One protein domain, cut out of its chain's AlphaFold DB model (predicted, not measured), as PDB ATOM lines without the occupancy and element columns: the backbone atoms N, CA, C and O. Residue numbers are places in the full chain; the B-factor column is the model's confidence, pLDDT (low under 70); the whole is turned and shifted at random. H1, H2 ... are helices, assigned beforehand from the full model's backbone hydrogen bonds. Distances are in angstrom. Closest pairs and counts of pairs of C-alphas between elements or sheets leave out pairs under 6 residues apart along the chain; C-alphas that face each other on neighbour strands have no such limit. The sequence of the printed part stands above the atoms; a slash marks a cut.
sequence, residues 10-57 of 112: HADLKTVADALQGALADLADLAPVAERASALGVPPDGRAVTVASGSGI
ATOM      1  N   HIS A  10     -65.380 -21.311   1.181       84.94
ATOM      2  CA  HIS A  10     -64.711 -20.246   1.940       84.94
ATOM      3  C   HIS A  10     -64.624 -20.562   3.444       84.94
ATOM      4  O   HIS A  10     -63.656 -20.187   4.100       84.94
ATOM      5  N   ALA A  11     -65.624 -21.276   3.973       89.06
ATOM      6  CA  ALA A  11     -65.632 -21.744   5.353       89.06
ATOM      7  C   ALA A  11     -64.546 -22.808   5.581       89.06
ATOM      8  O   ALA A  11     -63.742 -22.660   6.497       89.06
ATOM      9  N   ASP A  12     -64.453 -23.805   4.695       88.50
ATOM     10  CA  ASP A  12     -63.445 -24.871   4.799       88.50
ATOM     11  C   ASP A  12     -62.024 -24.322   4.650       88.50
ATOM     12  O   ASP A  12     -61.121 -24.700   5.393       88.50
ATOM     13  N   LEU A  13     -61.822 -23.371   3.730       86.81
ATOM     14  CA  LEU A  13     -60.549 -22.665   3.584       86.81
ATOM     15  C   LEU A  13     -60.139 -21.953   4.872       86.81
ATOM     16  O   LEU A  13     -58.968 -22.005   5.245       86.81
ATOM     17  N   LYS A  14     -61.090 -21.307   5.557       90.44
ATOM     18  CA  LYS A  14     -60.814 -20.662   6.841       90.44
ATOM     19  C   LYS A  14     -60.416 -21.695   7.895       90.44
ATOM     20  O   LYS A  14     -59.430 -21.484   8.592       90.44
ATOM     21  N   THR A  15     -61.134 -22.813   7.981       94.56
ATOM     22  CA  THR A  15     -60.808 -23.895   8.916       94.56
ATOM     23  C   THR A  15     -59.404 -24.445   8.679       94.56
ATOM     24  O   THR A  15     -58.640 -24.597   9.629       94.56
ATOM     25  N   VAL A  16     -59.031 -24.697   7.420       89.88
ATOM     26  CA  VAL A  16     -57.684 -25.168   7.067       89.88
ATOM     27  C   VAL A  16     -56.627 -24.119   7.410       89.88
ATOM     28  O   VAL A  16     -55.595 -24.466   7.980       89.88
ATOM     29  N   ALA A  17     -56.874 -22.842   7.108       88.62
ATOM     30  CA  ALA A  17     -55.942 -21.762   7.423       88.62
ATOM     31  C   ALA A  17     -55.704 -21.632   8.936       88.62
ATOM     32  O   ALA A  17     -54.553 -21.606   9.366       88.62
ATOM     33  N   ASP A  18     -56.771 -21.626   9.738       95.56
ATOM     34  CA  ASP A  18     -56.674 -21.555  11.198       95.56
ATOM     35  C   ASP A  18     -55.917 -22.774  11.759       95.56
ATOM     36  O   ASP A  18     -55.047 -22.621  12.615       95.56
ATOM     37  N   ALA A  19     -56.193 -23.981  11.245       92.69
ATOM     38  CA  ALA A  19     -55.513 -25.206  11.667       92.69
ATOM     39  C   ALA A  19     -54.013 -25.195  11.323       92.69
ATOM     40  O   ALA A  19     -53.183 -25.545  12.162       92.69
ATOM     41  N   LEU A  20     -53.651 -24.757  10.113       90.31
ATOM     42  CA  LEU A  20     -52.251 -24.620   9.701       90.31
ATOM     43  C   LEU A  20     -51.523 -23.566  10.537       90.31
ATOM     44  O   LEU A  20     -50.375 -23.771  10.925       90.31
ATOM     45  N   GLN A  21     -52.189 -22.455  10.841       91.31
ATOM     46  CA  GLN A  21     -51.615 -21.390  11.650       91.31
ATOM     47  C   GLN A  21     -51.444 -21.807  13.116       91.31
ATOM     48  O   GLN A  21     -50.427 -21.474  13.720       91.31
ATOM     49  N   GLY A  22     -52.375 -22.600  13.656       91.69
ATOM     50  CA  GLY A  22     -52.233 -23.254  14.958       91.69
ATOM     51  C   GLY A  22     -51.046 -24.217  14.991       91.69
ATOM     52  O   GLY A  22     -50.176 -24.080  15.842       91.69
ATOM     53  N   ALA A  23     -50.928 -25.105  13.999       88.62
ATOM     54  CA  ALA A  23     -49.799 -26.033  13.902       88.62
ATOM     55  C   ALA A  23     -48.437 -25.316  13.772       88.62
ATOM     56  O   ALA A  23     -47.430 -25.780  14.307       88.62
ATOM     57  N   LEU A  24     -48.394 -24.173  13.078       86.88
ATOM     58  CA  LEU A  24     -47.206 -23.314  12.998       86.88
ATOM     59  C   LEU A  24     -46.861 -22.673  14.348       86.88
ATOM     60  O   LEU A  24     -45.683 -22.577  14.687       86.88
ATOM     61  N   ALA A  25     -47.867 -22.242  15.112       87.44
ATOM     62  CA  ALA A  25     -47.670 -21.696  16.451       87.44
ATOM     63  C   ALA A  25     -47.177 -22.773  17.432       87.44
ATOM     64  O   ALA A  25     -46.215 -22.530  18.157       87.44
ATOM     65  N   ASP A  26     -47.750 -23.977  17.381       85.38
ATOM     66  CA  ASP A  26     -47.303 -25.121  18.186       85.38
ATOM     67  C   ASP A  26     -45.844 -25.488  17.874       85.38
ATOM     68  O   ASP A  26     -45.057 -25.783  18.772       85.38
ATOM     69  N   LEU A  27     -45.444 -25.418  16.599       80.06
ATOM     70  CA  LEU A  27     -44.051 -25.631  16.197       80.06
ATOM     71  C   LEU A  27     -43.109 -24.533  16.721       80.06
ATOM     72  O   LEU A  27     -41.927 -24.796  16.947       80.06
ATOM     73  N   ALA A  28     -43.604 -23.307  16.903       78.00
ATOM     74  CA  ALA A  28     -42.810 -22.211  17.446       78.00
ATOM     75  C   ALA A  28     -42.528 -22.385  18.951       78.00
ATOM     76  O   ALA A  28     -41.489 -21.922  19.425       78.00
ATOM     77  N   ASP A  29     -43.378 -23.110  19.685       83.38
ATOM     78  CA  ASP A  29     -43.224 -23.360  21.126       83.38
ATOM     79  C   ASP A  29     -42.313 -24.563  21.461       83.38
ATOM     80  O   ASP A  29     -42.511 -25.313  22.414       83.38
ATOM     81  N   LEU A  30     -41.249 -24.764  20.678       83.31
ATOM     82  CA  LEU A  30     -40.217 -25.770  20.967       83.31
ATOM     83  C   LEU A  30     -39.128 -25.271  21.937       83.31
ATOM     84  O   LEU A  30     -38.186 -26.010  22.241       83.31
ATOM     85  N   ALA A  31     -39.245 -24.042  22.451       86.38
ATOM     86  CA  ALA A  31     -38.272 -23.452  23.371       86.38
ATOM     87  C   ALA A  31     -38.020 -24.307  24.636       86.38
ATOM     88  O   ALA A  31     -36.847 -24.553  24.940       86.38
ATOM     89  N   PRO A  32     -39.040 -24.879  25.313       91.19
ATOM     90  CA  PRO A  32     -38.808 -25.738  26.477       91.19
ATOM     91  C   PRO A  32     -38.040 -27.026  26.141       91.19
ATOM     92  O   PRO A  32     -37.306 -27.566  26.970       91.19
ATOM     93  N   VAL A  33     -38.184 -27.542  24.915       88.81
ATOM     94  CA  VAL A  33     -37.445 -28.729  24.454       88.81
ATOM     95  C   VAL A  33     -35.968 -28.390  24.257       88.81
ATOM     96  O   VAL A  33     -35.104 -29.159  24.680       88.81
ATOM     97  N   ALA A  34     -35.672 -27.234  23.659       90.62
ATOM     98  CA  ALA A  34     -34.306 -26.753  23.477       90.62
ATOM     99  C   ALA A  34     -33.612 -26.443  24.816       90.62
ATOM    100  O   ALA A  34     -32.438 -26.784  25.000       90.62
ATOM    101  N   GLU A  35     -34.346 -25.862  25.768       93.50
ATOM    102  CA  GLU A  35     -33.879 -25.623  27.136       93.50
ATOM    103  C   GLU A  35     -33.509 -26.942  27.828       93.50
ATOM    104  O   GLU A  35     -32.385 -27.104  28.310       93.50
ATOM    105  N   ARG A  36     -34.411 -27.934  27.796       91.56
ATOM    106  CA  ARG A  36     -34.152 -29.261  28.374       91.56
ATOM    107  C   ARG A  36     -32.986 -29.979  27.698       91.56
ATOM    108  O   ARG A  36     -32.185 -30.593  28.394       91.56
ATOM    109  N   ALA A  37     -32.869 -29.916  26.371       89.06
ATOM    110  CA  ALA A  37     -31.745 -30.523  25.655       89.06
ATOM    111  C   ALA A  37     -30.406 -29.932  26.125       89.06
ATOM    112  O   ALA A  37     -29.490 -30.681  26.473       89.06
ATOM    113  N   SER A  38     -30.342 -28.602  26.242       90.75
ATOM    114  CA  SER A  38     -29.162 -27.889  26.742       90.75
ATOM    115  C   SER A  38     -28.836 -28.264  28.190       90.75
ATOM    116  O   SER A  38     -27.674 -28.506  28.509       90.75
ATOM    117  N   ALA A  39     -29.849 -28.392  29.054       93.88
ATOM    118  CA  ALA A  39     -29.676 -28.831  30.442       93.88
ATOM    119  C   ALA A  39     -29.110 -30.262  30.555       93.88
ATOM    120  O   ALA A  39     -28.419 -30.582  31.519       93.88
ATOM    121  N   LEU A  40     -29.363 -31.114  29.557       89.69
ATOM    122  CA  LEU A  40     -28.799 -32.463  29.444       89.69
ATOM    123  C   LEU A  40     -27.431 -32.494  28.732       89.69
ATOM    124  O   LEU A  40     -26.906 -33.575  28.468       89.69
ATOM    125  N   GLY A  41     -26.853 -31.333  28.405       92.06
ATOM    126  CA  GLY A  41     -25.566 -31.219  27.712       92.06
ATOM    127  C   GLY A  41     -25.623 -31.526  26.213       92.06
ATOM    128  O   GLY A  41     -24.581 -31.717  25.590       92.06
ATOM    129  N   VAL A  42     -26.819 -31.583  25.619       89.38
ATOM    130  CA  VAL A  42     -27.008 -31.793  24.179       89.38
ATOM    131  C   VAL A  42     -27.305 -30.442  23.518       89.38
ATOM    132  O   VAL A  42     -28.334 -29.841  23.828       89.38
ATOM    133  N   PRO A  43     -26.457 -29.948  22.597       89.50
ATOM    134  CA  PRO A  43     -26.716 -28.684  21.921       89.50
ATOM    135  C   PRO A  43     -27.966 -28.807  21.030       89.50
ATOM    136  O   PRO A  43     -28.009 -29.694  20.170       89.50
ATOM    137  N   PRO A  44     -28.991 -27.955  21.206       91.56
ATOM    138  CA  PRO A  44     -30.179 -27.996  20.364       91.56
ATOM    139  C   PRO A  44     -29.854 -27.507  18.942       91.56
ATOM    140  O   PRO A  44     -29.303 -26.422  18.766       91.56
ATOM    141  N   ASP A  45     -30.222 -28.287  17.919       90.56
ATOM    142  CA  ASP A  45     -30.099 -27.903  16.503       90.56
ATOM    143  C   ASP A  45     -31.469 -27.941  15.816       90.56
ATOM    144  O   ASP A  45     -31.992 -29.004  15.481       90.56
ATOM    145  N   GLY A  46     -32.047 -26.754  15.620       88.31
ATOM    146  CA  GLY A  46     -33.321 -26.552  14.926       88.31
ATOM    147  C   GLY A  46     -33.178 -26.106  13.470       88.31
ATOM    148  O   GLY A  46     -34.169 -25.699  12.866       88.31
ATOM    149  N   ARG A  47     -31.970 -26.121  12.884       92.31
ATOM    150  CA  ARG A  47     -31.784 -25.699  11.486       92.31
ATOM    151  C   ARG A  47     -32.621 -26.582  10.564       92.31
ATOM    152  O   ARG A  47     -32.592 -27.806  10.677       92.31
ATOM    153  N   ALA A  48     -33.304 -25.969   9.595       89.12
ATOM    154  CA  ALA A  48     -34.225 -26.671   8.699       89.12
ATOM    155  C   ALA A  48     -33.587 -27.887   8.002       89.12
ATOM    156  O   ALA A  48     -34.220 -28.932   7.887       89.12
ATOM    157  N   VAL A  49     -32.313 -27.790   7.603       92.50
ATOM    158  CA  VAL A  49     -31.567 -28.905   6.992       92.50
ATOM    159  C   VAL A  49     -31.369 -30.086   7.950       92.50
ATOM    160  O   VAL A  49     -31.517 -31.239   7.540       92.50
ATOM    161  N   THR A  50     -31.084 -29.820   9.227       91.19
ATOM    162  CA  THR A  50     -30.912 -30.850  10.260       91.19
ATOM    163  C   THR A  50     -32.246 -31.517  10.571       91.19
ATOM    164  O   THR A  50     -32.321 -32.741  10.646       91.19
ATOM    165  N   VAL A  51     -33.321 -30.731  10.686       89.25
ATOM    166  CA  VAL A  51     -34.676 -31.259  10.906       89.25
ATOM    167  C   VAL A  51     -35.117 -32.112   9.717       89.25
ATOM    168  O   VAL A  51     -35.542 -33.249   9.909       89.25
ATOM    169  N   ALA A  52     -34.955 -31.622   8.487       89.25
ATOM    170  CA  ALA A  52     -35.336 -32.354   7.282       89.25
ATOM    171  C   ALA A  52     -34.591 -33.694   7.171       89.25
ATOM    172  O   ALA A  52     -35.230 -34.738   7.054       89.25
ATOM    173  N   SER A  53     -33.260 -33.682   7.289       89.19
ATOM    174  CA  SER A  53     -32.433 -34.895   7.176       89.19
ATOM    175  C   SER A  53     -32.591 -35.863   8.358       89.19
ATOM    176  O   SER A  53     -32.527 -37.076   8.167       89.19
ATOM    177  N   GLY A  54     -32.826 -35.356   9.572       88.12
ATOM    178  CA  GLY A  54     -32.926 -36.160  10.795       88.12
ATOM    179  C   GLY A  54     -34.334 -36.642  11.159       88.12
ATOM    180  O   GLY A  54     -34.469 -37.537  11.996       88.12
ATOM    181  N   SER A  55     -35.389 -36.072  10.564       86.75
ATOM    182  CA  SER A  55     -36.788 -36.387  10.906       86.75
ATOM    183  C   SER A  55     -37.211 -37.813  10.536       86.75
ATOM    184  O   SER A  55     -38.110 -38.381  11.161       86.75
ATOM    185  N   GLY A  56     -36.577 -38.402   9.516       86.19
ATOM    186  CA  GLY A  56     -37.041 -39.649   8.912       86.19
ATOM    187  C   GLY A  56     -38.437 -39.520   8.292       86.19
ATOM    188  O   GLY A  56     -39.195 -40.494   8.319       86.19
ATOM    189  N   ILE A  57     -38.782 -38.316   7.819       89.12
ATOM    190  CA  ILE A  57     -39.966 -38.004   7.016       89.12
ATOM    191  C   ILE A  57     -39.527 -37.903   5.551       89.12
ATOM    192  O   ILE A  57     -38.505 -37.286   5.247       89.12
TER     193      ILE A  57
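This is residues 10 to 57 of the 112 residues of the protein "Starvation-inducible DNA-binding protein" of Streptomyces sp. Ag109_O5-1 (UniProt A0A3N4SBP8). What does the model look like at first sight? It is an open hook: the long helix H1 makes a straight shaft, H2 carries on from its end in nearly the same direction, and residues 40 to 47 then fold back to the short helix H3, which lies off to one side and is turned across the direction of the other two. No two of the helices touch, and the hook has no packed core. How much is printed, and of what is it made? The printed part has 48 residues with three named helices, in the order H1, H2, H3, and no named strand, and the class is all helix. It is only just extended, close to loose, with a radius of gyration of the C-alphas of 14.8 A and spans of 48 by 22 by 13 A.

What stands next to the longest helix? H1, residues 10 to 28, and H2, residues 31 to 39, meet only through their link, which is tight, with 2 residues. Their N-to-C directions have x components of 0.82 and 0.83. Where is the third helix? H3, residues 48 to 54, is apart from H1 and also apart from H2, with no C-alpha within 8 A of either. Its direction has a y component of -0.99 and an x component of 0.03. What do the backbone N and O atoms show? In H1, H2 and H3 every O i to N i+4 pair is within hydrogen-bond range.

Where does the longest helix run? H1 goes from His 10, C-alpha at (-64.711, -20.246, 1.940), to Ala 28, C-alpha at (-42.810, -22.211, 17.446), 26.9 A from first to last C-alpha. Where are the two shorter helices? H2 runs from Ala 31 to Ala 39 over 12.4 A. H3 runs from Ala 48 to Gly 54 over 9.8 A and ends with C-alpha 54 at (-32.926, -36.160, 10.795).

How large is it? The two C-alphas farthest apart are those of His 10 and Gly 41, at 48.1 A, and the first and last printed C-alphas, of His 10 and Ile 57, are 30.9 A apart. Which residues stand free? Residues 10 to 29, of which 10 to 28 belong to H1, stand free, and so do residues 47 to 57, of which 48 to 54 belong to H3. Are there cuts, long links or places of low confidence? The printed part has no cut and no long link; the link from H2 to H3 is short, with 8 residues. The mean pLDDT of the printed part is 89.1, and no printed residue is under 70.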